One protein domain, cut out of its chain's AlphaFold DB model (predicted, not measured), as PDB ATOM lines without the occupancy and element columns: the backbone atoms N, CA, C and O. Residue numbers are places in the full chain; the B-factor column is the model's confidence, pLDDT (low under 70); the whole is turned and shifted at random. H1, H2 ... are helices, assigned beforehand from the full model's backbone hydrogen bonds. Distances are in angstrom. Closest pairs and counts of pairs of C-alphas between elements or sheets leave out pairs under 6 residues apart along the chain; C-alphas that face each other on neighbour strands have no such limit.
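AT A GLANCE: This is residues 223 to 274 and 315 to 437 of the 442 residues of the protein "Putative deoxyribonucleaserelated protein" of Diplodia seriata (UniProt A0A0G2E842). The long helix H5 runs over the middle of the domain, with H8 at the core packed on its residues 355 to 362, H3 packed on its residues 350 to 358, and H4 side by side with H3. H6 and H7, side by side, make one end of the long axis; H1 and H2 form a corner on one side, and H9 lies off by itself. The 175 printed residues hold nine named helices, H1 to H9 in chain order, and no named strand: all helix. The whole is compact, with a radius of gyration of the C-alphas of 17.1 A and spans of 53 by 39 by 30 A.

HOW THE PARTS SIT: The hub is H5, residues 342 to 363. Its residues 355 to 362 alone touch H8, residues 405 to 413, at a steep tilt of 49 degrees; the closest C-alphas, Leu 359 and Ala 409, are 5.8 A apart. H3, residues 261 to 271, and H4, residues 324 to 335, form a bundle with H5, three helices side by side. H3 touches residues 350 to 358 of H5 alone, closest at the C-alphas of Pro 261 and Ala 354, 4.9 A. H6, residues 370 to 379, touches residue 363 of H5 alone, the C-alphas of Phe 363 and Ser 372 being closest at 4.8 A. H7, residues 391 to 398, touches H6 at a shallow tilt of 17 degrees, the same way; Leu 370 and Val 391 have the closest C-alphas, 5.3 A. H1, residues 237 to 247, and H2, residues 249 to 256, only just touch, only at the corner, with 3 pairs of C-alphas within 8 A; the closest, Arg 245 and Ala 252, are 5.8 A apart. H9, residues 430 to 436, touches no helix. Every O i to N i+4 pair is within hydrogen-bond range in H1, H2, H4, H5, H6, H7 and H8; in H3 it is 6 of 7, in H9 2 of 3.

IN THESE COORDINATES: H5 spans 31.3 A from C-alpha 342 at (-17.209, 39.621, 30.579); H4 spans 16.4 A, H3 16.0 A and H1 15.4 A. H9 ends at C-alpha 436, (-21.441, 26.804, 53.290).

THE WHOLE: The C-alphas farthest apart, Ser 274 and Lys 385, are 52.9 A apart. Residues 275 to 314 are not printed; C-alphas 274 and 315 are 9.4 A apart across the cut. The links H6 to H7 and H8 to H9 are long. Mean pLDDT of the printed part is 77.2, with 32 residues under 70, among them 229 to 233 and 434 to 437.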
ATOM      1  N   LEU A 223     -14.065  13.119  43.925       70.25
ATOM      2  CA  LEU A 223     -15.494  13.243  43.607       70.25
ATOM      3  C   LEU A 223     -16.300  12.101  44.239       70.25
ATOM      4  O   LEU A 223     -15.799  10.990  44.334       70.25
ATOM      5  N   THR A 224     -17.555  12.297  44.625       72.94
ATOM      6  CA  THR A 224     -18.376  11.231  45.233       72.94
ATOM      7  C   THR A 224     -19.493  10.774  44.300       72.94
ATOM      8  O   THR A 224     -19.945  11.522  43.433       72.94
ATOM      9  N   CYS A 225     -19.923   9.511  44.443       76.69
ATOM     10  CA  CYS A 225     -21.093   9.029  43.718       76.69
ATOM     11  C   CYS A 225     -22.364   9.467  44.458       76.69
ATOM     12  O   CYS A 225     -22.556   9.096  45.612       76.69
ATOM     13  N   PRO A 226     -23.278  10.190  43.811       70.44
ATOM     14  CA  PRO A 226     -24.551  10.587  44.395       70.44
ATOM     15  C   PRO A 226     -25.600   9.460  44.456       70.44
ATOM     16  O   PRO A 226     -26.720   9.713  44.888       70.44
ATOM     17  N   LEU A 227     -25.311   8.255  43.959       72.94
ATOM     18  CA  LEU A 227     -26.251   7.123  43.915       72.94
ATOM     19  C   LEU A 227     -25.856   5.963  44.834       72.94
ATOM     20  O   LEU A 227     -26.688   5.102  45.110       72.94
ATOM     21  N   CYS A 228     -24.618   5.935  45.324       74.75
ATOM     22  CA  CYS A 228     -24.165   4.923  46.267       74.75
ATOM     23  C   CYS A 228     -23.162   5.495  47.270       74.75
ATOM     24  O   CYS A 228     -22.417   6.427  46.972       74.75
ATOM     25  N   ALA A 229     -23.107   4.891  48.458       62.12
ATOM     26  CA  ALA A 229     -22.180   5.251  49.527       62.12
ATOM     27  C   ALA A 229     -20.752   4.732  49.251       62.12
ATOM     28  O   ALA A 229     -20.173   4.014  50.063       62.12
ATOM     29  N   SER A 230     -20.189   5.055  48.083       60.62
ATOM     30  CA  SER A 230     -18.790   4.745  47.770       60.62
ATOM     31  C   SER A 230     -17.878   5.456  48.772       60.62
ATOM     32  O   SER A 230     -17.838   6.685  48.827       60.62
ATOM     33  N   THR A 231     -17.157   4.683  49.583       52.09
ATOM     34  CA  THR A 231     -16.460   5.167  50.785       52.09
ATOM     35  C   THR A 231     -15.146   5.902  50.509       52.09
ATOM     36  O   THR A 231     -14.661   6.604  51.390       52.09
ATOM     37  N   ALA A 232     -14.570   5.782  49.304       60.91
ATOM     38  CA  ALA A 232     -13.230   6.307  49.000       60.91
ATOM     39  C   ALA A 232     -13.191   7.515  48.038       60.91
ATOM     40  O   ALA A 232     -12.135   8.133  47.902       60.91
ATOM     41  N   GLY A 233     -14.301   7.868  47.376       67.62
ATOM     42  CA  GLY A 233     -14.341   8.925  46.353       67.62
ATOM     43  C   GLY A 233     -13.445   8.666  45.118       67.62
ATOM     44  O   GLY A 233     -12.553   7.820  45.110       67.62
ATOM     45  N   PHE A 234     -13.672   9.397  44.029       70.06
ATOM     46  CA  PHE A 234     -13.030   9.244  42.724       70.06
ATOM     47  C   PHE A 234     -12.067  10.399  42.453       70.06
ATOM     48  O   PHE A 234     -12.468  11.547  42.325       70.06
ATOM     49  N   GLU A 235     -10.784  10.103  42.275       67.12
ATOM     50  CA  GLU A 235      -9.721  11.111  42.071       67.12
ATOM     51  C   GLU A 235      -9.827  11.904  40.760       67.12
ATOM     52  O   GLU A 235      -9.071  12.854  40.532       67.12
ATOM     53  N   ARG A 236     -10.683  11.453  39.834       67.25
ATOM     54  CA  ARG A 236     -10.822  12.010  38.487       67.25
ATOM     55  C   ARG A 236     -12.287  11.965  38.027       67.25
ATOM     56  O   ARG A 236     -12.938  10.945  38.264       67.25
ATOM     57  N   PRO A 237     -12.773  12.988  37.296       70.31
ATOM     58  CA  PRO A 237     -14.133  13.015  36.743       70.31
ATOM     59  C   PRO A 237     -14.500  11.781  35.917       70.31
ATOM     60  O   PRO A 237     -15.538  11.168  36.144       70.31
ATOM     61  N   TRP A 238     -13.608  11.338  35.031       69.06
ATOM     62  CA  TRP A 238     -13.871  10.175  34.181       69.06
ATOM     63  C   TRP A 238     -14.030   8.865  34.972       69.06
ATOM     64  O   TRP A 238     -14.783   7.997  34.542       69.06
ATOM     65  N   LYS A 239     -13.384   8.722  36.145       71.12
ATOM     66  CA  LYS A 239     -13.554   7.543  37.016       71.12
ATOM     67  C   LYS A 239     -14.958   7.505  37.627       71.12
ATOM     68  O   LYS A 239     -15.543   6.432  37.734       71.12
ATOM     69  N   LEU A 240     -15.508   8.665  38.000       78.38
ATOM     70  CA  LEU A 240     -16.895   8.771  38.463       78.38
ATOM     71  C   LEU A 240     -17.875   8.452  37.325       78.38
ATOM     72  O   LEU A 240     -18.802   7.674  37.522       78.38
ATOM     73  N   ALA A 241     -17.648   9.004  36.133       76.31
ATOM     74  CA  ALA A 241     -18.492   8.728  34.972       76.31
ATOM     75  C   ALA A 241     -18.468   7.243  34.571       76.31
ATOM     76  O   ALA A 241     -19.510   6.650  34.303       76.31
ATOM     77  N   GLN A 242     -17.293   6.610  34.609       78.12
ATOM     78  CA  GLN A 242     -17.162   5.170  34.396       78.12
ATOM     79  C   GLN A 242     -17.921   4.373  35.461       78.12
ATOM     80  O   GLN A 242     -18.719   3.509  35.121       78.12
ATOM     81  N   HIS A 243     -17.757   4.712  36.741       83.19
ATOM     82  CA  HIS A 243     -18.531   4.086  37.810       83.19
ATOM     83  C   HIS A 243     -20.048   4.215  37.592       83.19
ATOM     84  O   HIS A 243     -20.779   3.256  37.834       83.19
ATOM     85  N   MET A 244     -20.523   5.369  37.114       81.75
ATOM     86  CA  MET A 244     -21.934   5.571  36.783       81.75
ATOM     87  C   MET A 244     -22.404   4.647  35.663       81.75
ATOM     88  O   MET A 244     -23.474   4.057  35.785       81.75
ATOM     89  N   ARG A 245     -21.603   4.461  34.612       83.94
ATOM     90  CA  ARG A 245     -21.915   3.500  33.547       83.94
ATOM     91  C   ARG A 245     -21.927   2.062  34.062       83.94
ATOM     92  O   ARG A 245     -22.854   1.322  33.759       83.94
ATOM     93  N   ASP A 246     -20.966   1.695  34.904       85.19
ATOM     94  CA  ASP A 246     -20.778   0.307  35.340       85.19
ATOM     95  C   ASP A 246     -21.757  -0.126  36.442       85.19
ATOM     96  O   ASP A 246     -22.214  -1.268  36.470       85.19
ATOM     97  N   LYS A 247     -22.050   0.760  37.403       85.75
ATOM     98  CA  LYS A 247     -22.867   0.454  38.593       85.75
ATOM     99  C   LYS A 247     -24.269   1.048  38.536       85.75
ATOM    100  O   LYS A 247     -25.142   0.612  39.283       85.75
ATOM    101  N   HIS A 248     -24.496   2.012  37.646       83.88
ATOM    102  CA  HIS A 248     -25.753   2.745  37.519       83.88
ATOM    103  C   HIS A 248     -26.191   2.891  36.047       83.88
ATOM    104  O   HIS A 248     -26.795   3.896  35.679       83.88
ATOM    105  N   ALA A 249     -25.929   1.873  35.214       82.00
ATOM    106  CA  ALA A 249     -26.155   1.878  33.762       82.00
ATOM    107  C   ALA A 249     -27.539   2.402  33.335       82.00
ATOM    108  O   ALA A 249     -27.636   3.246  32.450       82.00
ATOM    109  N   ALA A 250     -28.614   1.961  33.998       77.44
ATOM    110  CA  ALA A 250     -29.975   2.405  33.684       77.44
ATOM    111  C   ALA A 250     -30.180   3.915  33.923       77.44
ATOM    112  O   ALA A 250     -30.857   4.585  33.146       77.44
ATOM    113  N   ARG A 251     -29.567   4.467  34.979       74.75
ATOM    114  CA  ARG A 251     -29.589   5.908  35.279       74.75
ATOM    115  C   ARG A 251     -28.715   6.685  34.297       74.75
ATOM    116  O   ARG A 251     -29.112   7.764  33.872       74.75
ATOM    117  N   ALA A 252     -27.562   6.130  33.926       72.44
ATOM    118  CA  ALA A 252     -26.670   6.727  32.938       72.44
ATOM    119  C   ALA A 252     -27.345   6.837  31.560       72.44
ATOM    120  O   ALA A 252     -27.388   7.923  30.990       72.44
ATOM    121  N   ALA A 253     -27.984   5.761  31.095       73.81
ATOM    122  CA  ALA A 253     -28.734   5.751  29.842       73.81
ATOM    123  C   ALA A 253     -29.904   6.753  29.848       73.81
ATOM    124  O   ALA A 253     -30.143   7.438  28.857       73.81
ATOM    125  N   ALA A 254     -30.618   6.883  30.974       71.56
ATOM    126  CA  ALA A 254     -31.708   7.850  31.105       71.56
ATOM    127  C   ALA A 254     -31.229   9.312  31.037       71.56
ATOM    128  O   ALA A 254     -31.949  10.155  30.512       71.56
ATOM    129  N   LEU A 255     -30.035   9.614  31.560       67.81
ATOM    130  CA  LEU A 255     -29.428  10.945  31.471       67.81
ATOM    131  C   LEU A 255     -28.974  11.276  30.052       67.81
ATOM    132  O   LEU A 255     -29.230  12.371  29.569       67.81
ATOM    133  N   GLU A 256     -28.331  10.329  29.374       66.88
ATOM    134  CA  GLU A 256     -27.856  10.525  27.999       66.88
ATOM    135  C   GLU A 256     -29.007  10.684  26.992       66.88
ATOM    136  O   GLU A 256     -28.847  11.357  25.976       66.88
ATOM    137  N   ALA A 257     -30.180  10.111  27.286       66.38
ATOM    138  CA  ALA A 257     -31.377  10.220  26.454       66.38
ATOM    139  C   ALA A 257     -32.099  11.580  26.559       66.38
ATOM    140  O   ALA A 257     -32.957  11.879  25.724       66.38
ATOM    141  N   VAL A 258     -31.789  12.405  27.566       64.75
ATOM    142  CA  VAL A 258     -32.454  13.693  27.806       64.75
ATOM    143  C   VAL A 258     -31.527  14.834  27.393       64.75
ATOM    144  O   VAL A 258     -30.467  15.030  27.970       64.75
ATOM    145  N   TYR A 259     -31.941  15.630  26.405       72.12
ATOM    146  CA  TYR A 259     -31.257  16.874  26.032       72.12
ATOM    147  C   TYR A 259     -31.784  18.038  26.874       72.12
ATOM    148  O   TYR A 259     -32.614  18.835  26.427       72.12
ATOM    149  N   SER A 260     -31.329  18.121  28.121       82.38
ATOM    150  CA  SER A 260     -31.773  19.166  29.033       82.38
ATOM    151  C   SER A 260     -31.162  20.541  28.687       82.38
ATOM    152  O   SER A 260     -30.210  20.645  27.906       82.38
ATOM    153  N   PRO A 261     -31.678  21.646  29.258       84.50
ATOM    154  CA  PRO A 261     -31.055  22.963  29.179       84.50
ATOM    155  C   PRO A 261     -29.580  22.971  29.601       84.50
ATOM    156  O   PRO A 261     -28.780  23.610  28.920       84.50
ATOM    157  N   LEU A 262     -29.204  22.231  30.651       83.38
ATOM    158  CA  LEU A 262     -27.800  22.075  31.045       83.38
ATOM    159  C   LEU A 262     -26.986  21.297  30.009       83.38
ATOM    160  O   LEU A 262     -25.870  21.710  29.697       83.38
ATOM    161  N   ASP A 263     -27.536  20.220  29.437       84.19
ATOM    162  CA  ASP A 263     -26.846  19.465  28.386       84.19
ATOM    163  C   ASP A 263     -26.592  20.349  27.156       84.19
ATOM    164  O   ASP A 263     -25.490  20.356  26.611       84.19
ATOM    165  N   ARG A 264     -27.573  21.166  26.749       85.56
ATOM    166  CA  ARG A 264     -27.410  22.127  25.642       85.56
ATOM    167  C   ARG A 264     -26.339  23.173  25.937       85.56
ATOM    168  O   ARG A 264     -25.506  23.429  25.072       85.56
ATOM    169  N   PHE A 265     -26.348  23.743  27.142       88.31
ATOM    170  CA  PHE A 265     -25.354  24.727  27.566       88.31
ATOM    171  C   PHE A 265     -23.929  24.160  27.479       88.31
ATOM    172  O   PHE A 265     -23.068  24.736  26.816       88.31
ATOM    173  N   PHE A 266     -23.672  23.001  28.094       85.31
ATOM    174  CA  PHE A 266     -22.322  22.441  28.103       85.31
ATOM    175  C   PHE A 266     -21.876  21.947  26.724       85.31
ATOM    176  O   PHE A 266     -20.730  22.193  26.347       85.31
ATOM    177  N   ARG A 267     -22.765  21.320  25.941       84.69
ATOM    178  CA  ARG A 267     -22.444  20.858  24.579       84.69
ATOM    179  C   ARG A 267     -22.114  22.006  23.628       84.69
ATOM    180  O   ARG A 267     -21.197  21.873  22.824       84.69
ATOM    181  N   ALA A 268     -22.781  23.155  23.758       83.38
ATOM    182  CA  ALA A 268     -22.440  24.348  22.976       83.38
ATOM    183  C   ALA A 268     -20.988  24.807  23.221       83.38
ATOM    184  O   ALA A 268     -20.301  25.266  22.307       83.38
ATOM    185  N   HIS A 269     -20.485  24.618  24.443       81.56
ATOM    186  CA  HIS A 269     -19.102  24.929  24.792       81.56
ATOM    187  C   HIS A 269     -18.085  23.841  24.416       81.56
ATOM    188  O   HIS A 269     -16.885  24.139  24.435       81.56
ATOM    189  N   GLU A 270     -18.516  22.624  24.062       73.62
ATOM    190  CA  GLU A 270     -17.642  21.596  23.473       73.62
ATOM    191  C   GLU A 270     -17.240  21.973  22.043       73.62
ATOM    192  O   GLU A 270     -16.058  21.910  21.696       73.62
ATOM    193  N   SER A 271     -18.213  22.414  21.235       55.12
ATOM    194  CA  SER A 271     -18.024  22.792  19.824       55.12
ATOM    195  C   SER A 271     -17.203  24.066  19.631       55.12
ATOM    196  O   SER A 271     -16.509  24.218  18.635       55.12
ATOM    197  N   ASP A 272     -17.226  24.962  20.610       53.84
ATOM    198  CA  ASP A 272     -16.581  26.277  20.557       53.84
ATOM    199  C   ASP A 272     -15.061  26.219  20.890       53.84
ATOM    200  O   ASP A 272     -14.413  27.225  21.172       53.84
ATOM    201  N   ASN A 273     -14.464  25.015  20.868       50.81
ATOM    202  CA  ASN A 273     -13.010  24.784  20.920       50.81
ATOM    203  C   ASN A 273     -12.333  24.791  19.539       50.81
ATOM    204  O   ASN A 273     -11.109  24.628  19.467       50.81
ATOM    205  N   SER A 274     -13.079  24.987  18.447       38.88
ATOM    206  CA  SER A 274     -12.473  25.315  17.160       38.88
ATOM    207  C   SER A 274     -11.903  26.722  17.245       38.88
ATOM    208  O   SER A 274     -12.619  27.719  17.258       38.88
ATOM    209  N   HIS A 315      -8.954  21.161  25.749       67.31
ATOM    210  CA  HIS A 315     -10.346  21.186  25.312       67.31
ATOM    211  C   HIS A 315     -11.279  20.793  26.460       67.31
ATOM    212  O   HIS A 315     -10.945  19.945  27.292       67.31
ATOM    213  N   PHE A 316     -12.449  21.424  26.488       78.94
ATOM    214  CA  PHE A 316     -13.576  21.034  27.328       78.94
ATOM    215  C   PHE A 316     -14.356  19.919  26.629       78.94
ATOM    216  O   PHE A 316     -14.772  20.091  25.486       78.94
ATOM    217  N   HIS A 317     -14.536  18.800  27.327       78.31
ATOM    218  CA  HIS A 317     -15.400  17.699  26.920       78.31
ATOM    219  C   HIS A 317     -16.476  17.545  27.989       78.31
ATOM    220  O   HIS A 317     -16.167  17.368  29.173       78.31
ATOM    221  N   TYR A 318     -17.728  17.622  27.573       81.12
ATOM    222  CA  TYR A 318     -18.877  17.477  28.435       81.12
ATOM    223  C   TYR A 318     -19.147  15.999  28.704       81.12
ATOM    224  O   TYR A 318     -19.190  15.164  27.808       81.12
ATOM    225  N   GLU A 319     -19.325  15.669  29.974       79.00
ATOM    226  CA  GLU A 319     -19.706  14.337  30.426       79.00
ATOM    227  C   GLU A 319     -21.015  14.490  31.218       79.00
ATOM    228  O   GLU A 319     -20.974  14.987  32.351       79.00
ATOM    229  N   PRO A 320     -22.177  14.124  30.636       80.19
ATOM    230  CA  PRO A 320     -23.500  14.333  31.239       80.19
ATOM    231  C   PRO A 320     -23.684  13.676  32.610       80.19
ATOM    232  O   PRO A 320     -24.549  14.088  33.387       80.19
ATOM    233  N   LEU A 321     -22.867  12.660  32.906       75.94
ATOM    234  CA  LEU A 321     -22.879  11.921  34.168       75.94
ATOM    235  C   LEU A 321     -22.189  12.669  35.320       75.94
ATOM    236  O   LEU A 321     -22.301  12.245  36.473       75.94
ATOM    237  N   LEU A 322     -21.482  13.769  35.037       77.12
ATOM    238  CA  LEU A 322     -20.867  14.605  36.065       77.12
ATOM    239  C   LEU A 322     -21.880  15.560  36.716       77.12
ATOM    240  O   LEU A 322     -22.797  16.048  36.052       77.12
ATOM    241  N   PRO A 323     -21.685  15.901  38.005       76.75
ATOM    242  CA  PRO A 323     -22.407  17.005  38.627       76.75
ATOM    243  C   PRO A 323     -22.232  18.309  37.815       76.75
ATOM    244  O   PRO A 323     -21.108  18.608  37.401       76.75
ATOM    245  N   PRO A 324     -23.282  19.131  37.623       81.19
ATOM    246  CA  PRO A 324     -23.214  20.364  36.833       81.19
ATOM    247  C   PRO A 324     -22.094  21.329  37.244       81.19
ATOM    248  O   PRO A 324     -21.443  21.908  36.376       81.19
ATOM    249  N   TRP A 325     -21.820  21.482  38.543       74.69
ATOM    250  CA  TRP A 325     -20.736  22.356  39.003       74.69
ATOM    251  C   TRP A 325     -19.351  21.819  38.621       74.69
ATOM    252  O   TRP A 325     -18.464  22.611  38.308       74.69
ATOM    253  N   VAL A 326     -19.163  20.490  38.568       75.00
ATOM    254  CA  VAL A 326     -17.907  19.878  38.098       75.00
ATOM    255  C   VAL A 326     -17.696  20.236  36.635       75.00
ATOM    256  O   VAL A 326     -16.611  20.671  36.251       75.00
ATOM    257  N   SER A 327     -18.743  20.093  35.824       80.81
ATOM    258  CA  SER A 327     -18.709  20.441  34.404       80.81
ATOM    259  C   SER A 327     -18.390  21.923  34.197       80.81
ATOM    260  O   SER A 327     -17.528  22.253  33.386       80.81
ATOM    261  N   PHE A 328     -18.987  22.823  34.985       80.19
ATOM    262  CA  PHE A 328     -18.694  24.258  34.903       80.19
ATOM    263  C   PHE A 328     -17.263  24.602  35.356       80.19
ATOM    264  O   PHE A 328     -16.573  25.387  34.705       80.19
ATOM    265  N   ALA A 329     -16.757  23.959  36.411       75.69
ATOM    266  CA  ALA A 329     -15.374  24.126  36.858       75.69
ATOM    267  C   ALA A 329     -14.357  23.649  35.802       75.69
ATOM    268  O   ALA A 329     -13.348  24.318  35.557       75.69
ATOM    269  N   LEU A 330     -14.632  22.515  35.143       74.56
ATOM    270  CA  LEU A 330     -13.825  22.002  34.032       74.56
ATOM    271  C   LEU A 330     -13.857  22.948  32.828       74.56
ATOM    272  O   LEU A 330     -12.806  23.196  32.234       74.56
ATOM    273  N   LEU A 331     -15.023  23.514  32.505       79.56
ATOM    274  CA  LEU A 331     -15.174  24.513  31.449       79.56
ATOM    275  C   LEU A 331     -14.337  25.762  31.744       79.56
ATOM    276  O   LEU A 331     -13.516  26.150  30.913       79.56
ATOM    277  N   ARG A 332     -14.465  26.341  32.945       76.88
ATOM    278  CA  ARG A 332     -13.684  27.519  33.366       76.88
ATOM    279  C   ARG A 332     -12.181  27.270  33.229       76.88
ATOM    280  O   ARG A 332     -11.456  28.113  32.701       76.88
ATOM    281  N   LYS A 333     -11.721  26.084  33.646       70.25
ATOM    282  CA  LYS A 333     -10.315  25.672  33.536       70.25
ATOM    283  C   LYS A 333      -9.862  25.521  32.081       70.25
ATOM    284  O   LYS A 333      -8.796  26.024  31.737       70.25
ATOM    285  N   ALA A 334     -10.655  24.862  31.237       71.38
ATOM    286  CA  ALA A 334     -10.344  24.677  29.819       71.38
ATOM    287  C   ALA A 334     -10.295  26.016  29.061       71.38
ATOM    288  O   ALA A 334      -9.432  26.218  28.210       71.38
ATOM    289  N   ARG A 335     -11.179  26.956  29.415       74.50
ATOM    290  CA  ARG A 335     -11.247  28.297  28.814       74.50
ATOM    291  C   ARG A 335     -10.246  29.292  29.384       74.50
ATOM    292  O   ARG A 335     -10.072  30.360  28.806       74.50
ATOM    293  N   ARG A 336      -9.573  28.946  30.488       71.25
ATOM    294  CA  ARG A 336      -8.654  29.835  31.218       71.25
ATOM    295  C   ARG A 336      -9.311  31.175  31.572       71.25
ATOM    296  O   ARG A 336      -8.646  32.207  31.569       71.25
ATOM    297  N   TRP A 337     -10.613  31.156  31.846       71.38
ATOM    298  CA  TRP A 337     -11.347  32.350  32.245       71.38
ATOM    299  C   TRP A 337     -10.873  32.807  33.620       71.38
ATOM    300  O   TRP A 337     -10.949  32.045  34.585       71.38
ATOM    301  N   ALA A 338     -10.385  34.043  33.692       59.50
ATOM    302  CA  ALA A 338     -10.110  34.700  34.959       59.50
ATOM    303  C   ALA A 338     -11.395  35.319  35.530       59.50
ATOM    304  O   ALA A 338     -12.339  35.633  34.793       59.50
ATOM    305  N   ASP A 339     -11.425  35.492  36.848       50.72
ATOM    306  CA  ASP A 339     -12.547  36.131  37.526       50.72
ATOM    307  C   ASP A 339     -12.694  37.588  37.039       50.72
ATOM    308  O   ASP A 339     -11.708  38.303  36.858       50.72
ATOM    309  N   GLY A 340     -13.932  38.013  36.763       55.53
ATOM    310  CA  GLY A 340     -14.248  39.365  36.285       55.53
ATOM    311  C   GLY A 340     -14.303  39.556  34.762       55.53
ATOM    312  O   GLY A 340     -14.784  40.598  34.320       55.53
ATOM    313  N   TRP A 341     -13.890  38.575  33.950       68.44
ATOM    314  CA  TRP A 341     -14.017  38.659  32.487       68.44
ATOM    315  C   TRP A 341     -15.479  38.653  32.037       68.44
ATOM    316  O   TRP A 341     -16.263  37.823  32.492       68.44
ATOM    317  N   GLU A 342     -15.830  39.507  31.076       72.25
ATOM    318  CA  GLU A 342     -17.209  39.621  30.579       72.25
ATOM    319  C   GLU A 342     -17.721  38.312  29.958       72.25
ATOM    320  O   GLU A 342     -18.848  37.890  30.199       72.25
ATOM    321  N   SER A 343     -16.853  37.591  29.244       69.69
ATOM    322  CA  SER A 343     -17.164  36.259  28.714       69.69
ATOM    323  C   SER A 343     -17.425  35.223  29.812       69.69
ATOM    324  O   SER A 343     -18.277  34.356  29.633       69.69
ATOM    325  N   MET A 344     -16.747  35.332  30.961       75.44
ATOM    326  CA  MET A 344     -16.987  34.472  32.123       75.44
ATOM    327  C   MET A 344     -18.300  34.843  32.813       75.44
ATOM    328  O   MET A 344     -19.104  33.957  33.090       75.44
ATOM    329  N   LYS A 345     -18.555  36.142  33.025       74.25
ATOM    330  CA  LYS A 345     -19.813  36.642  33.601       74.25
ATOM    331  C   LYS A 345     -21.015  36.207  32.768       74.25
ATOM    332  O   LYS A 345     -21.966  35.659  33.319       74.25
ATOM    333  N   LYS A 346     -20.933  36.367  31.443       80.19
ATOM    334  CA  LYS A 346     -21.958  35.906  30.505       80.19
ATOM    335  C   LYS A 346     -22.158  34.393  30.587       80.19
ATOM    336  O   LYS A 346     -23.275  33.951  30.814       80.19
ATOM    337  N   ALA A 347     -21.087  33.603  30.498       78.12
ATOM    338  CA  ALA A 347     -21.192  32.147  30.602       78.12
ATOM    339  C   ALA A 347     -21.755  31.683  31.957       78.12
ATOM    340  O   ALA A 347     -22.453  30.676  32.029       78.12
ATOM    341  N   HIS A 348     -21.474  32.415  33.036       76.88
ATOM    342  CA  HIS A 348     -22.030  32.144  34.355       76.88
ATOM    343  C   HIS A 348     -23.525  32.482  34.439       76.88
ATOM    344  O   HIS A 348     -24.294  31.705  35.007       76.88
ATOM    345  N   ALA A 349     -23.956  33.587  33.827       78.81
ATOM    346  CA  ALA A 349     -25.369  33.932  33.697       78.81
ATOM    347  C   ALA A 349     -26.127  32.903  32.838       78.81
ATOM    348  O   ALA A 349     -27.182  32.417  33.249       78.81
ATOM    349  N   ASP A 350     -25.553  32.501  31.701       82.00
ATOM    350  CA  ASP A 350     -26.101  31.474  30.807       82.00
ATOM    351  C   ASP A 350     -26.201  30.112  31.519       82.00
ATOM    352  O   ASP A 350     -27.210  29.409  31.408       82.00
ATOM    353  N   TYR A 351     -25.197  29.765  32.329       83.19
ATOM    354  CA  TYR A 351     -25.227  28.591  33.201       83.19
ATOM    355  C   TYR A 351     -26.348  28.678  34.249       83.19
ATOM    356  O   TYR A 351     -27.089  27.711  34.439       83.19
ATOM    357  N   GLY A 352     -26.532  29.838  34.885       78.94
ATOM    358  CA  GLY A 352     -27.644  30.099  35.801       78.94
ATOM    359  C   GLY A 352     -29.013  29.928  35.134       78.94
ATOM    360  O   GLY A 352     -29.894  29.260  35.678       78.94
ATOM    361  N   ALA A 353     -29.182  30.450  33.917       80.00
ATOM    362  CA  ALA A 353     -30.405  30.281  33.136       80.00
ATOM    363  C   ALA A 353     -30.665  28.804  32.785       80.00
ATOM    364  O   ALA A 353     -31.799  28.326  32.894       80.00
ATOM    365  N   ALA A 354     -29.616  28.059  32.426       84.38
ATOM    366  CA  ALA A 354     -29.703  26.625  32.174       84.38
ATOM    367  C   ALA A 354     -30.088  25.833  33.438       84.38
ATOM    368  O   ALA A 354     -30.932  24.941  33.351       84.38
ATOM    369  N   LEU A 355     -29.559  26.191  34.618       81.56
ATOM    370  CA  LEU A 355     -29.950  25.589  35.902       81.56
ATOM    371  C   LEU A 355     -31.435  25.801  36.210       81.56
ATOM    372  O   LEU A 355     -32.127  24.859  36.593       81.56
ATOM    373  N   VAL A 356     -31.950  27.016  36.007       82.06
ATOM    374  CA  VAL A 356     -33.385  27.300  36.176       82.06
ATOM    375  C   VAL A 356     -34.219  26.470  35.199       82.06
ATOM    376  O   VAL A 356     -35.251  25.919  35.583       82.06
ATOM    377  N   GLY A 357     -33.768  26.336  33.949       80.56
ATOM    378  CA  GLY A 357     -34.394  25.457  32.962       80.56
ATOM    379  C   GLY A 357     -34.430  23.988  33.402       80.56
ATOM    380  O   GLY A 357     -35.440  23.315  33.204       80.56
ATOM    381  N   GLU A 358     -33.366  23.503  34.040       82.94
ATOM    382  CA  GLU A 358     -33.305  22.146  34.593       82.94
ATOM    383  C   GLU A 358     -34.351  21.929  35.689       82.94
ATOM    384  O   GLU A 358     -35.078  20.936  35.690       82.94
ATOM    385  N   LEU A 359     -34.453  22.884  36.615       83.56
ATOM    386  CA  LEU A 359     -35.405  22.821  37.719       83.56
ATOM    387  C   LEU A 359     -36.846  22.876  37.220       83.56
ATOM    388  O   LEU A 359     -37.692  22.146  37.722       83.56
ATOM    389  N   ARG A 360     -37.109  23.670  36.184       85.56
ATOM    390  CA  ARG A 360     -38.398  23.714  35.485       85.56
ATOM    391  C   ARG A 360     -38.785  22.375  34.861       85.56
ATOM    392  O   ARG A 360     -39.929  21.950  34.978       85.56
ATOM    393  N   LEU A 361     -37.837  21.673  34.237       82.88
ATOM    394  CA  LEU A 361     -38.083  20.311  33.745       82.88
ATOM    395  C   LEU A 361     -38.334  19.322  34.888       82.88
ATOM    396  O   LEU A 361     -39.131  18.399  34.750       82.88
ATOM    397  N   ALA A 362     -37.646  19.501  36.014       81.75
ATOM    398  CA  ALA A 362     -37.704  18.578  37.138       81.75
ATOM    399  C   ALA A 362     -38.935  18.751  38.041       81.75
ATOM    400  O   ALA A 362     -39.455  17.748  38.537       81.75
ATOM    401  N   PHE A 363     -39.357  19.992  38.278       84.00
ATOM    402  CA  PHE A 363     -40.387  20.398  39.242       84.00
ATOM    403  C   PHE A 363     -41.535  21.172  38.576       84.00
ATOM    404  O   PHE A 363     -42.303  21.835  39.260       84.00
ATOM    405  N   GLY A 364     -41.645  21.126  37.250       81.25
ATOM    406  CA  GLY A 364     -42.722  21.774  36.511       81.25
ATOM    407  C   GLY A 364     -42.592  23.297  36.399       81.25
ATOM    408  O   GLY A 364     -41.708  23.944  36.963       81.25
ATOM    409  N   ASN A 365     -43.513  23.876  35.626       81.69
ATOM    410  CA  ASN A 365     -43.575  25.313  35.328       81.69
ATOM    411  C   ASN A 365     -44.764  26.019  35.999       81.69
ATOM    412  O   ASN A 365     -44.957  27.219  35.801       81.69
ATOM    413  N   HIS A 366     -45.576  25.288  36.767       78.12
ATOM    414  CA  HIS A 366     -46.841  25.777  37.304       78.12
ATOM    415  C   HIS A 366     -46.841  25.764  38.832       78.12
ATOM    416  O   HIS A 366     -46.769  24.722  39.474       78.12
ATOM    417  N   VAL A 367     -47.010  26.946  39.428       79.38
ATOM    418  CA  VAL A 367     -46.974  27.151  40.887       79.38
ATOM    419  C   VAL A 367     -48.125  26.490  41.657       79.38
ATOM    420  O   VAL A 367     -48.083  26.473  42.886       79.38
ATOM    421  N   GLY A 368     -49.149  25.981  40.966       81.75
ATOM    422  CA  GLY A 368     -50.305  25.288  41.551       81.75
ATOM    423  C   GLY A 368     -50.249  23.761  41.449       81.75
ATOM    424  O   GLY A 368     -51.196  23.092  41.848       81.75
ATOM    425  N   GLU A 369     -49.177  23.190  40.900       88.75
ATOM    426  CA  GLU A 369     -49.084  21.748  40.687       88.75
ATOM    427  C   GLU A 369     -48.627  21.026  41.962       88.75
ATOM    428  O   GLU A 369     -47.470  21.109  42.379       88.75
ATOM    429  N   LEU A 370     -49.547  20.301  42.599       89.44
ATOM    430  CA  LEU A 370     -49.301  19.628  43.876       89.44
ATOM    431  C   LEU A 370     -48.147  18.623  43.825       89.44
ATOM    432  O   LEU A 370     -47.334  18.575  44.746       89.44
ATOM    433  N   GLU A 371     -48.049  17.824  42.763       89.06
ATOM    434  CA  GLU A 371     -46.995  16.809  42.652       89.06
ATOM    435  C   GLU A 371     -45.601  17.433  42.529       89.06
ATOM    436  O   GLU A 371     -44.643  16.929  43.115       89.06
ATOM    437  N   SER A 372     -45.503  18.588  41.876       89.50
ATOM    438  CA  SER A 372     -44.284  19.390  41.796       89.50
ATOM    439  C   SER A 372     -43.837  19.892  43.175       89.50
ATOM    440  O   SER A 372     -42.678  19.716  43.565       89.50
ATOM    441  N   TRP A 373     -44.774  20.413  43.973       88.81
ATOM    442  CA  TRP A 373     -44.513  20.824  45.356       88.81
ATOM    443  C   TRP A 373     -44.158  19.650  46.270       88.81
ATOM    444  O   TRP A 373     -43.189  19.721  47.025       88.81
ATOM    445  N   ARG A 374     -44.872  18.527  46.158       90.69
ATOM    446  CA  ARG A 374     -44.554  17.298  46.897       90.69
ATOM    447  C   ARG A 374     -43.177  16.766  46.534       90.69
ATOM    448  O   ARG A 374     -42.456  16.320  47.423       90.69
ATOM    449  N   LYS A 375     -42.787  16.818  45.259       89.25
ATOM    450  CA  LYS A 375     -41.450  16.418  44.804       89.25
ATOM    451  C   LYS A 375     -40.367  17.305  45.416       89.25
ATOM    452  O   LYS A 375     -39.350  16.777  45.860       89.25
ATOM    453  N   LEU A 376     -40.602  18.614  45.519       89.50
ATOM    454  CA  LEU A 376     -39.698  19.534  46.213       89.50
ATOM    455  C   LEU A 376     -39.622  19.241  47.722       89.50
ATOM    456  O   LEU A 376     -38.527  19.164  48.274       89.50
ATOM    457  N   CYS A 377     -40.756  18.971  48.378       88.75
ATOM    458  CA  CYS A 377     -40.784  18.527  49.775       88.75
ATOM    459  C   CYS A 377     -39.989  17.224  49.981       88.75
ATOM    460  O   CYS A 377     -39.215  17.121  50.931       88.75
ATOM    461  N   LYS A 378     -40.121  16.238  49.080       88.12
ATOM    462  CA  LYS A 378     -39.301  15.013  49.112       88.12
ATOM    463  C   LYS A 378     -37.816  15.331  48.954       88.12
ATOM    464  O   LYS A 378     -37.006  14.766  49.684       88.12
ATOM    465  N   ALA A 379     -37.468  16.237  48.036       87.62
ATOM    466  CA  ALA A 379     -36.085  16.630  47.795       87.62
ATOM    467  C   ALA A 379     -35.423  17.165  49.070       87.62
ATOM    468  O   ALA A 379     -34.298  16.781  49.358       87.62
ATOM    469  N   VAL A 380     -36.129  17.951  49.888       86.25
ATOM    470  CA  VAL A 380     -35.607  18.463  51.174       86.25
ATOM    471  C   VAL A 380     -35.776  17.497  52.358       86.25
ATOM    472  O   VAL A 380     -35.498  17.859  53.498       86.25
ATOM    473  N   GLY A 381     -36.228  16.264  52.114       85.19
ATOM    474  CA  GLY A 381     -36.301  15.214  53.131       85.19
ATOM    475  C   GLY A 381     -37.625  15.086  53.881       85.19
ATOM    476  O   GLY A 381     -37.671  14.391  54.898       85.19
ATOM    477  N   VAL A 382     -38.720  15.678  53.394       84.56
ATOM    478  CA  VAL A 382     -40.055  15.381  53.934       84.56
ATOM    479  C   VAL A 382     -40.409  13.925  53.592       84.56
ATOM    480  O   VAL A 382     -40.470  13.565  52.414       84.56
ATOM    481  N   PRO A 383     -40.643  13.053  54.592       82.62
ATOM    482  CA  PRO A 383     -40.905  11.644  54.337       82.62
ATOM    483  C   PRO A 383     -42.253  11.464  53.638       82.62
ATOM    484  O   PRO A 383     -43.209  12.172  53.946       82.62
ATOM    485  N   GLN A 384     -42.367  10.441  52.782       81.81
ATOM    486  CA  GLN A 384     -43.574  10.142  51.993       81.81
ATOM    487  C   GLN A 384     -44.872  10.172  52.823       81.81
ATOM    488  O   GLN A 384     -45.887  10.688  52.369       81.81
ATOM    489  N   LYS A 385     -44.833   9.661  54.063       82.94
ATOM    490  CA  LYS A 385     -45.983   9.612  54.985       82.94
ATOM    491  C   LYS A 385     -46.437  10.982  55.518       82.94
ATOM    492  O   LYS A 385     -47.511  11.062  56.095       82.94
ATOM    493  N   ARG A 386     -45.611  12.025  55.392       84.44
ATOM    494  CA  ARG A 386     -45.884  13.394  55.865       84.44
ATOM    495  C   ARG A 386     -45.986  14.400  54.716       84.44
ATOM    496  O   ARG A 386     -45.928  15.601  54.964       84.44
ATOM    497  N   LEU A 387     -46.084  13.931  53.472       86.81
ATOM    498  CA  LEU A 387     -46.246  14.835  52.341       86.81
ATOM    499  C   LEU A 387     -47.618  15.506  52.401       86.81
ATOM    500  O   LEU A 387     -48.615  14.803  52.585       86.81
ATOM    501  N   PRO A 388     -47.686  16.836  52.245       89.69
ATOM    502  CA  PRO A 388     -48.953  17.539  52.364       89.69
ATOM    503  C   PRO A 388     -49.996  17.137  51.324       89.69
ATOM    504  O   PRO A 388     -49.674  16.670  50.226       89.69
ATOM    505  N   ALA A 389     -51.266  17.324  51.680       91.25
ATOM    506  CA  ALA A 389     -52.411  17.038  50.820       91.25
ATOM    507  C   ALA A 389     -52.629  18.109  49.737       91.25
ATOM    508  O   ALA A 389     -53.246  17.813  48.718       91.25
ATOM    509  N   ASP A 390     -52.090  19.308  49.946       93.38
ATOM    510  CA  ASP A 390     -52.315  20.497  49.133       93.38
ATOM    511  C   ASP A 390     -51.040  21.354  49.008       93.38
ATOM    512  O   ASP A 390     -50.020  21.129  49.672       93.38
ATOM    513  N   VAL A 391     -51.095  22.312  48.083       90.25
ATOM    514  CA  VAL A 391     -49.961  23.166  47.715       90.25
ATOM    515  C   VAL A 391     -49.603  24.145  48.829       90.25
ATOM    516  O   VAL A 391     -48.419  24.388  49.060       90.25
ATOM    517  N   ASP A 392     -50.589  24.689  49.535       90.50
ATOM    518  CA  ASP A 392     -50.353  25.726  50.538       90.50
ATOM    519  C   ASP A 392     -49.605  25.158  51.738       90.50
ATOM    520  O   ASP A 392     -48.608  25.726  52.183       90.50
ATOM    521  N   ARG A 393     -49.946  23.942  52.156       88.94
ATOM    522  CA  ARG A 393     -49.204  23.253  53.205       88.94
ATOM    523  C   ARG A 393     -47.794  22.838  52.768       88.94
ATOM    524  O   ARG A 393     -46.887  22.788  53.600       88.94
ATOM    525  N   CYS A 394     -47.564  22.578  51.477       84.12
ATOM    526  CA  CYS A 394     -46.202  22.412  50.952       84.12
ATOM    527  C   CYS A 394     -45.400  23.717  51.037       84.12
ATOM    528  O   CYS A 394     -44.233  23.687  51.429       84.12
ATOM    529  N   ARG A 395     -46.023  24.855  50.706       87.94
ATOM    530  CA  ARG A 395     -45.401  26.183  50.815       87.94
ATOM    531  C   ARG A 395     -45.052  26.513  52.255       87.94
ATOM    532  O   ARG A 395     -43.928  26.922  52.499       87.94
ATOM    533  N   GLU A 396     -45.959  26.271  53.196       85.06
ATOM    534  CA  GLU A 396     -45.707  26.474  54.627       85.06
ATOM    535  C   GLU A 396     -44.514  25.649  55.125       85.06
ATOM    536  O   GLU A 396     -43.668  26.170  55.845       85.06
ATOM    537  N   LEU A 397     -44.394  24.381  54.711       82.00
ATOM    538  CA  LEU A 397     -43.254  23.534  55.092       82.00
ATOM    539  C   LEU A 397     -41.916  24.023  54.527       82.00
ATOM    540  O   LEU A 397     -40.870  23.809  55.142       82.00
ATOM    541  N   LEU A 398     -41.942  24.620  53.338       84.25
ATOM    542  CA  LEU A 398     -40.759  25.136  52.653       84.25
ATOM    543  C   LEU A 398     -40.494  26.612  52.972       84.25
ATOM    544  O   LEU A 398     -39.449  27.141  52.595       84.25
ATOM    545  N   HIS A 399     -41.411  27.277  53.668       86.06
ATOM    546  CA  HIS A 399     -41.294  28.682  54.009       86.06
ATOM    547  C   HIS A 399     -40.062  28.914  54.894       86.06
ATOM    548  O   HIS A 399     -39.808  28.174  55.844       86.06
ATOM    549  N   GLY A 400     -39.264  29.928  54.552       75.50
ATOM    550  CA  GLY A 400     -38.004  30.229  55.240       75.50
ATOM    551  C   GLY A 400     -36.853  29.257  54.944       75.50
ATOM    552  O   GLY A 400     -35.734  29.487  55.400       75.50
ATOM    553  N   LYS A 401     -37.071  28.198  54.148       81.94
ATOM    554  CA  LYS A 401     -36.006  27.275  53.743       81.94
ATOM    555  C   LYS A 401     -35.244  27.814  52.536       81.94
ATOM    556  O   LYS A 401     -35.823  28.198  51.527       81.94
ATOM    557  N   HIS A 402     -33.923  27.771  52.623       81.81
ATOM    558  CA  HIS A 402     -32.999  28.170  51.570       81.81
ATOM    559  C   HIS A 402     -32.297  26.924  51.037       81.81
ATOM    560  O   HIS A 402     -31.875  26.077  51.819       81.81
ATOM    561  N   ILE A 403     -32.194  26.776  49.717       83.19
ATOM    562  CA  ILE A 403     -31.678  25.565  49.065       83.19
ATOM    563  C   ILE A 403     -30.690  25.985  47.982       83.19
ATOM    564  O   ILE A 403     -30.964  26.905  47.211       83.19
ATOM    565  N   ASN A 404     -29.557  25.291  47.885       82.12
ATOM    566  CA  ASN A 404     -28.627  25.506  46.783       82.12
ATOM    567  C   ASN A 404     -29.199  24.912  45.485       82.12
ATOM    568  O   ASN A 404     -29.391  23.698  45.363       82.12
ATOM    569  N   LEU A 405     -29.456  25.767  44.493       80.88
ATOM    570  CA  LEU A 405     -30.106  25.378  43.236       80.88
ATOM    571  C   LEU A 405     -29.287  24.362  42.430       80.88
ATOM    572  O   LEU A 405     -29.858  23.518  41.742       80.88
ATOM    573  N   VAL A 406     -27.959  24.402  42.547       80.31
ATOM    574  CA  VAL A 406     -27.057  23.446  41.891       80.31
ATOM    575  C   VAL A 406     -27.236  22.038  42.457       80.31
ATOM    576  O   VAL A 406     -27.286  21.065  41.700       80.31
ATOM    577  N   ASP A 407     -27.375  21.915  43.777       77.94
ATOM    578  CA  ASP A 407     -27.587  20.623  44.434       77.94
ATOM    579  C   ASP A 407     -28.978  20.079  44.119       77.94
ATOM    580  O   ASP A 407     -29.129  18.885  43.854       77.94
ATOM    581  N   LEU A 408     -29.982  20.958  44.068       84.44
ATOM    582  CA  LEU A 408     -31.346  20.600  43.691       84.44
ATOM    583  C   LEU A 408     -31.433  20.115  42.236       84.44
ATOM    584  O   LEU A 408     -32.051  19.082  41.967       84.44
ATOM    585  N   ALA A 409     -30.756  20.798  41.308       82.94
ATOM    586  CA  ALA A 409     -30.661  20.379  39.910       82.94
ATOM    587  C   ALA A 409     -29.914  19.041  39.773       82.94
ATOM    588  O   ALA A 409     -30.352  18.149  39.046       82.94
ATOM    589  N   SER A 410     -28.826  18.857  40.526       79.88
ATOM    590  CA  SER A 410     -28.074  17.594  40.566       79.88
ATOM    591  C   SER A 410     -28.932  16.441  41.097       79.88
ATOM    592  O   SER A 410     -28.970  15.356  40.514       79.88
ATOM    593  N   TRP A 411     -29.663  16.673  42.191       83.62
ATOM    594  CA  TRP A 411     -30.582  15.699  42.777       83.62
ATOM    595  C   TRP A 411     -31.670  15.288  41.783       83.62
ATOM    596  O   TRP A 411     -31.919  14.092  41.620       83.62
ATOM    597  N   ALA A 412     -32.253  16.256  41.073       82.88
ATOM    598  CA  ALA A 412     -33.283  16.009  40.075       82.88
ATOM    599  C   ALA A 412     -32.772  15.188  38.884       82.88
ATOM    600  O   ALA A 412     -33.390  14.186  38.523       82.88
ATOM    601  N   ARG A 413     -31.615  15.560  38.318       80.81
ATOM    602  CA  ARG A 413     -30.979  14.851  37.193       80.81
ATOM    603  C   ARG A 413     -30.757  13.372  37.488       80.81
ATOM    604  O   ARG A 413     -30.988  12.515  36.642       80.81
ATOM    605  N   TRP A 414     -30.372  13.044  38.717       76.75
ATOM    606  CA  TRP A 414     -30.134  11.659  39.124       76.75
ATOM    607  C   TRP A 414     -31.370  10.910  39.627       76.75
ATOM    608  O   TRP A 414     -31.202   9.813  40.168       76.75
ATOM    609  N   ARG A 415     -32.578  11.474  39.475       74.44
ATOM    610  CA  ARG A 415     -33.831  10.930  40.026       74.44
ATOM    611  C   ARG A 415     -33.721  10.634  41.517       74.44
ATOM    612  O   ARG A 415     -33.852   9.494  41.969       74.44
ATOM    613  N   GLY A 416     -33.346  11.651  42.288       69.38
ATOM    614  CA  GLY A 416     -33.149  11.512  43.727       69.38
ATOM    615  C   GLY A 416     -34.407  11.074  44.486       69.38
ATOM    616  O   GLY A 416     -34.281  10.461  45.539       69.38
ATOM    617  N   ASP A 417     -35.595  11.287  43.923       71.94
ATOM    618  CA  ASP A 417     -36.883  10.807  44.432       71.94
ATOM    619  C   ASP A 417     -37.023   9.280  44.415       71.94
ATOM    620  O   ASP A 417     -37.755   8.717  45.227       71.94
ATOM    621  N   GLU A 418     -36.294   8.603  43.531       72.50
ATOM    622  CA  GLU A 418     -36.259   7.143  43.437       72.50
ATOM    623  C   GLU A 418     -35.160   6.516  44.320       72.50
ATOM    624  O   GLU A 418     -35.023   5.293  44.361       72.50
ATOM    625  N   VAL A 419     -34.324   7.319  44.993       67.12
ATOM    626  CA  VAL A 419     -33.213   6.830  45.830       67.12
ATOM    627  C   VAL A 419     -33.546   7.033  47.299       67.12
ATOM    628  O   VAL A 419     -33.619   8.158  47.790       67.12
ATOM    629  N   GLN A 420     -33.704   5.930  48.029       61.34
ATOM    630  CA  GLN A 420     -34.053   5.979  49.444       61.34
ATOM    631  C   GLN A 420     -33.001   6.750  50.259       61.34
ATOM    632  O   GLN A 420     -31.815   6.431  50.229       61.34
ATOM    633  N   GLY A 421     -33.456   7.758  51.012       64.00
ATOM    634  CA  GLY A 421     -32.620   8.531  51.936       64.00
ATOM    635  C   GLY A 421     -31.785   9.642  51.297       64.00
ATOM    636  O   GLY A 421     -31.029  10.297  52.011       64.00
ATOM    637  N   LYS A 422     -31.911   9.890  49.987       73.25
ATOM    638  CA  LYS A 422     -31.172  10.963  49.317       73.25
ATOM    639  C   LYS A 422     -31.947  12.277  49.342       73.25
ATOM    640  O   LYS A 422     -32.989  12.402  48.704       73.25
ATOM    641  N   THR A 423     -31.390  13.279  50.012       83.38
ATOM    642  CA  THR A 423     -32.005  14.601  50.175       83.38
ATOM    643  C   THR A 423     -31.038  15.711  49.776       83.38
ATOM    644  O   THR A 423     -29.828  15.509  49.693       83.38
ATOM    645  N   VAL A 424     -31.586  16.891  49.523       82.75
ATOM    646  CA  VAL A 424     -30.879  18.154  49.343       82.75
ATOM    647  C   VAL A 424     -30.944  18.902  50.665       82.75
ATOM    648  O   VAL A 424     -31.976  18.891  51.338       82.75
ATOM    649  N   ALA A 425     -29.845  19.537  51.055       79.75
ATOM    650  CA  ALA A 425     -29.824  20.325  52.273       79.75
ATOM    651  C   ALA A 425     -30.714  21.568  52.143       79.75
ATOM    652  O   ALA A 425     -30.660  22.293  51.147       79.75
ATOM    653  N   ALA A 426     -31.515  21.797  53.179       80.12
ATOM    654  CA  ALA A 426     -32.317  22.991  53.363       80.12
ATOM    655  C   ALA A 426     -31.791  23.756  54.581       80.12
ATOM    656  O   ALA A 426     -31.515  23.163  55.624       80.12
ATOM    657  N   PHE A 427     -31.651  25.067  54.435       75.81
ATOM    658  CA  PHE A 427     -31.066  25.962  55.428       75.81
ATOM    659  C   PHE A 427     -32.118  26.931  55.958       75.81
ATOM    660  O   PHE A 427     -32.971  27.388  55.206       75.81
ATOM    661  N   GLU A 428     -32.030  27.291  57.236       74.56
ATOM    662  CA  GLU A 428     -32.986  28.214  57.874       74.56
ATOM    663  C   GLU A 428     -32.801  29.681  57.442       74.56
ATOM    664  O   GLU A 428     -33.652  30.519  57.711       74.56
ATOM    665  N   SER A 429     -31.690  30.024  56.776       73.88
ATOM    666  CA  SER A 429     -31.446  31.381  56.279       73.88
ATOM    667  C   SER A 429     -30.513  31.415  55.070       73.88
ATOM    668  O   SER A 429     -29.678  30.523  54.877       73.88
ATOM    669  N   ALA A 430     -30.605  32.491  54.282       70.81
ATOM    670  CA  ALA A 430     -29.660  32.775  53.208       70.81
ATOM    671  C   ALA A 430     -28.228  32.884  53.747       70.81
ATOM    672  O   ALA A 430     -27.298  32.416  53.102       70.81
ATOM    673  N   SER A 431     -28.034  33.434  54.948       66.31
ATOM    674  CA  SER A 431     -26.719  33.486  55.591       66.31
ATOM    675  C   SER A 431     -26.202  32.082  55.911       66.31
ATOM    676  O   SER A 431     -25.050  31.780  55.620       66.31
ATOM    677  N   ALA A 432     -27.046  31.180  56.425       64.06
ATOM    678  CA  ALA A 432     -26.668  29.786  56.676       64.06
ATOM    679  C   ALA A 432     -26.286  29.033  55.393       64.06
ATOM    680  O   ALA A 432     -25.321  28.272  55.405       64.06
ATOM    681  N   LEU A 433     -26.995  29.298  54.295       73.44
ATOM    682  CA  LEU A 433     -26.632  28.825  52.961       73.44
ATOM    683  C   LEU A 433     -25.262  29.391  52.528       73.44
ATOM    684  O   LEU A 433     -24.378  28.621  52.165       73.44
ATOM    685  N   HIS A 434     -25.051  30.710  52.613       66.56
ATOM    686  CA  HIS A 434     -23.814  31.386  52.184       66.56
ATOM    687  C   HIS A 434     -22.578  31.017  53.011       66.56
ATOM    688  O   HIS A 434     -21.463  31.002  52.486       66.56
ATOM    689  N   ARG A 435     -22.760  30.685  54.294       63.75
ATOM    690  CA  ARG A 435     -21.693  30.155  55.155       63.75
ATOM    691  C   ARG A 435     -21.054  28.895  54.563       63.75
ATOM    692  O   ARG A 435     -19.840  28.711  54.649       63.75
ATOM    693  N   ILE A 436     -21.870  28.058  53.920       60.97
ATOM    694  CA  ILE A 436     -21.441  26.804  53.290       60.97
ATOM    695  C   ILE A 436     -21.105  26.998  51.808       60.97
ATOM    696  O   ILE A 436     -20.122  26.433  51.334       60.97
ATOM    697  N   TYR A 437     -21.881  27.820  51.099       63.16
ATOM    698  CA  TYR A 437     -21.734  28.108  49.672       63.16
ATOM    699  C   TYR A 437     -21.416  29.591  49.470       63.16
ATOM    700  O   TYR A 437     -22.309  30.377  49.135       63.16
TER     701      TYR A 437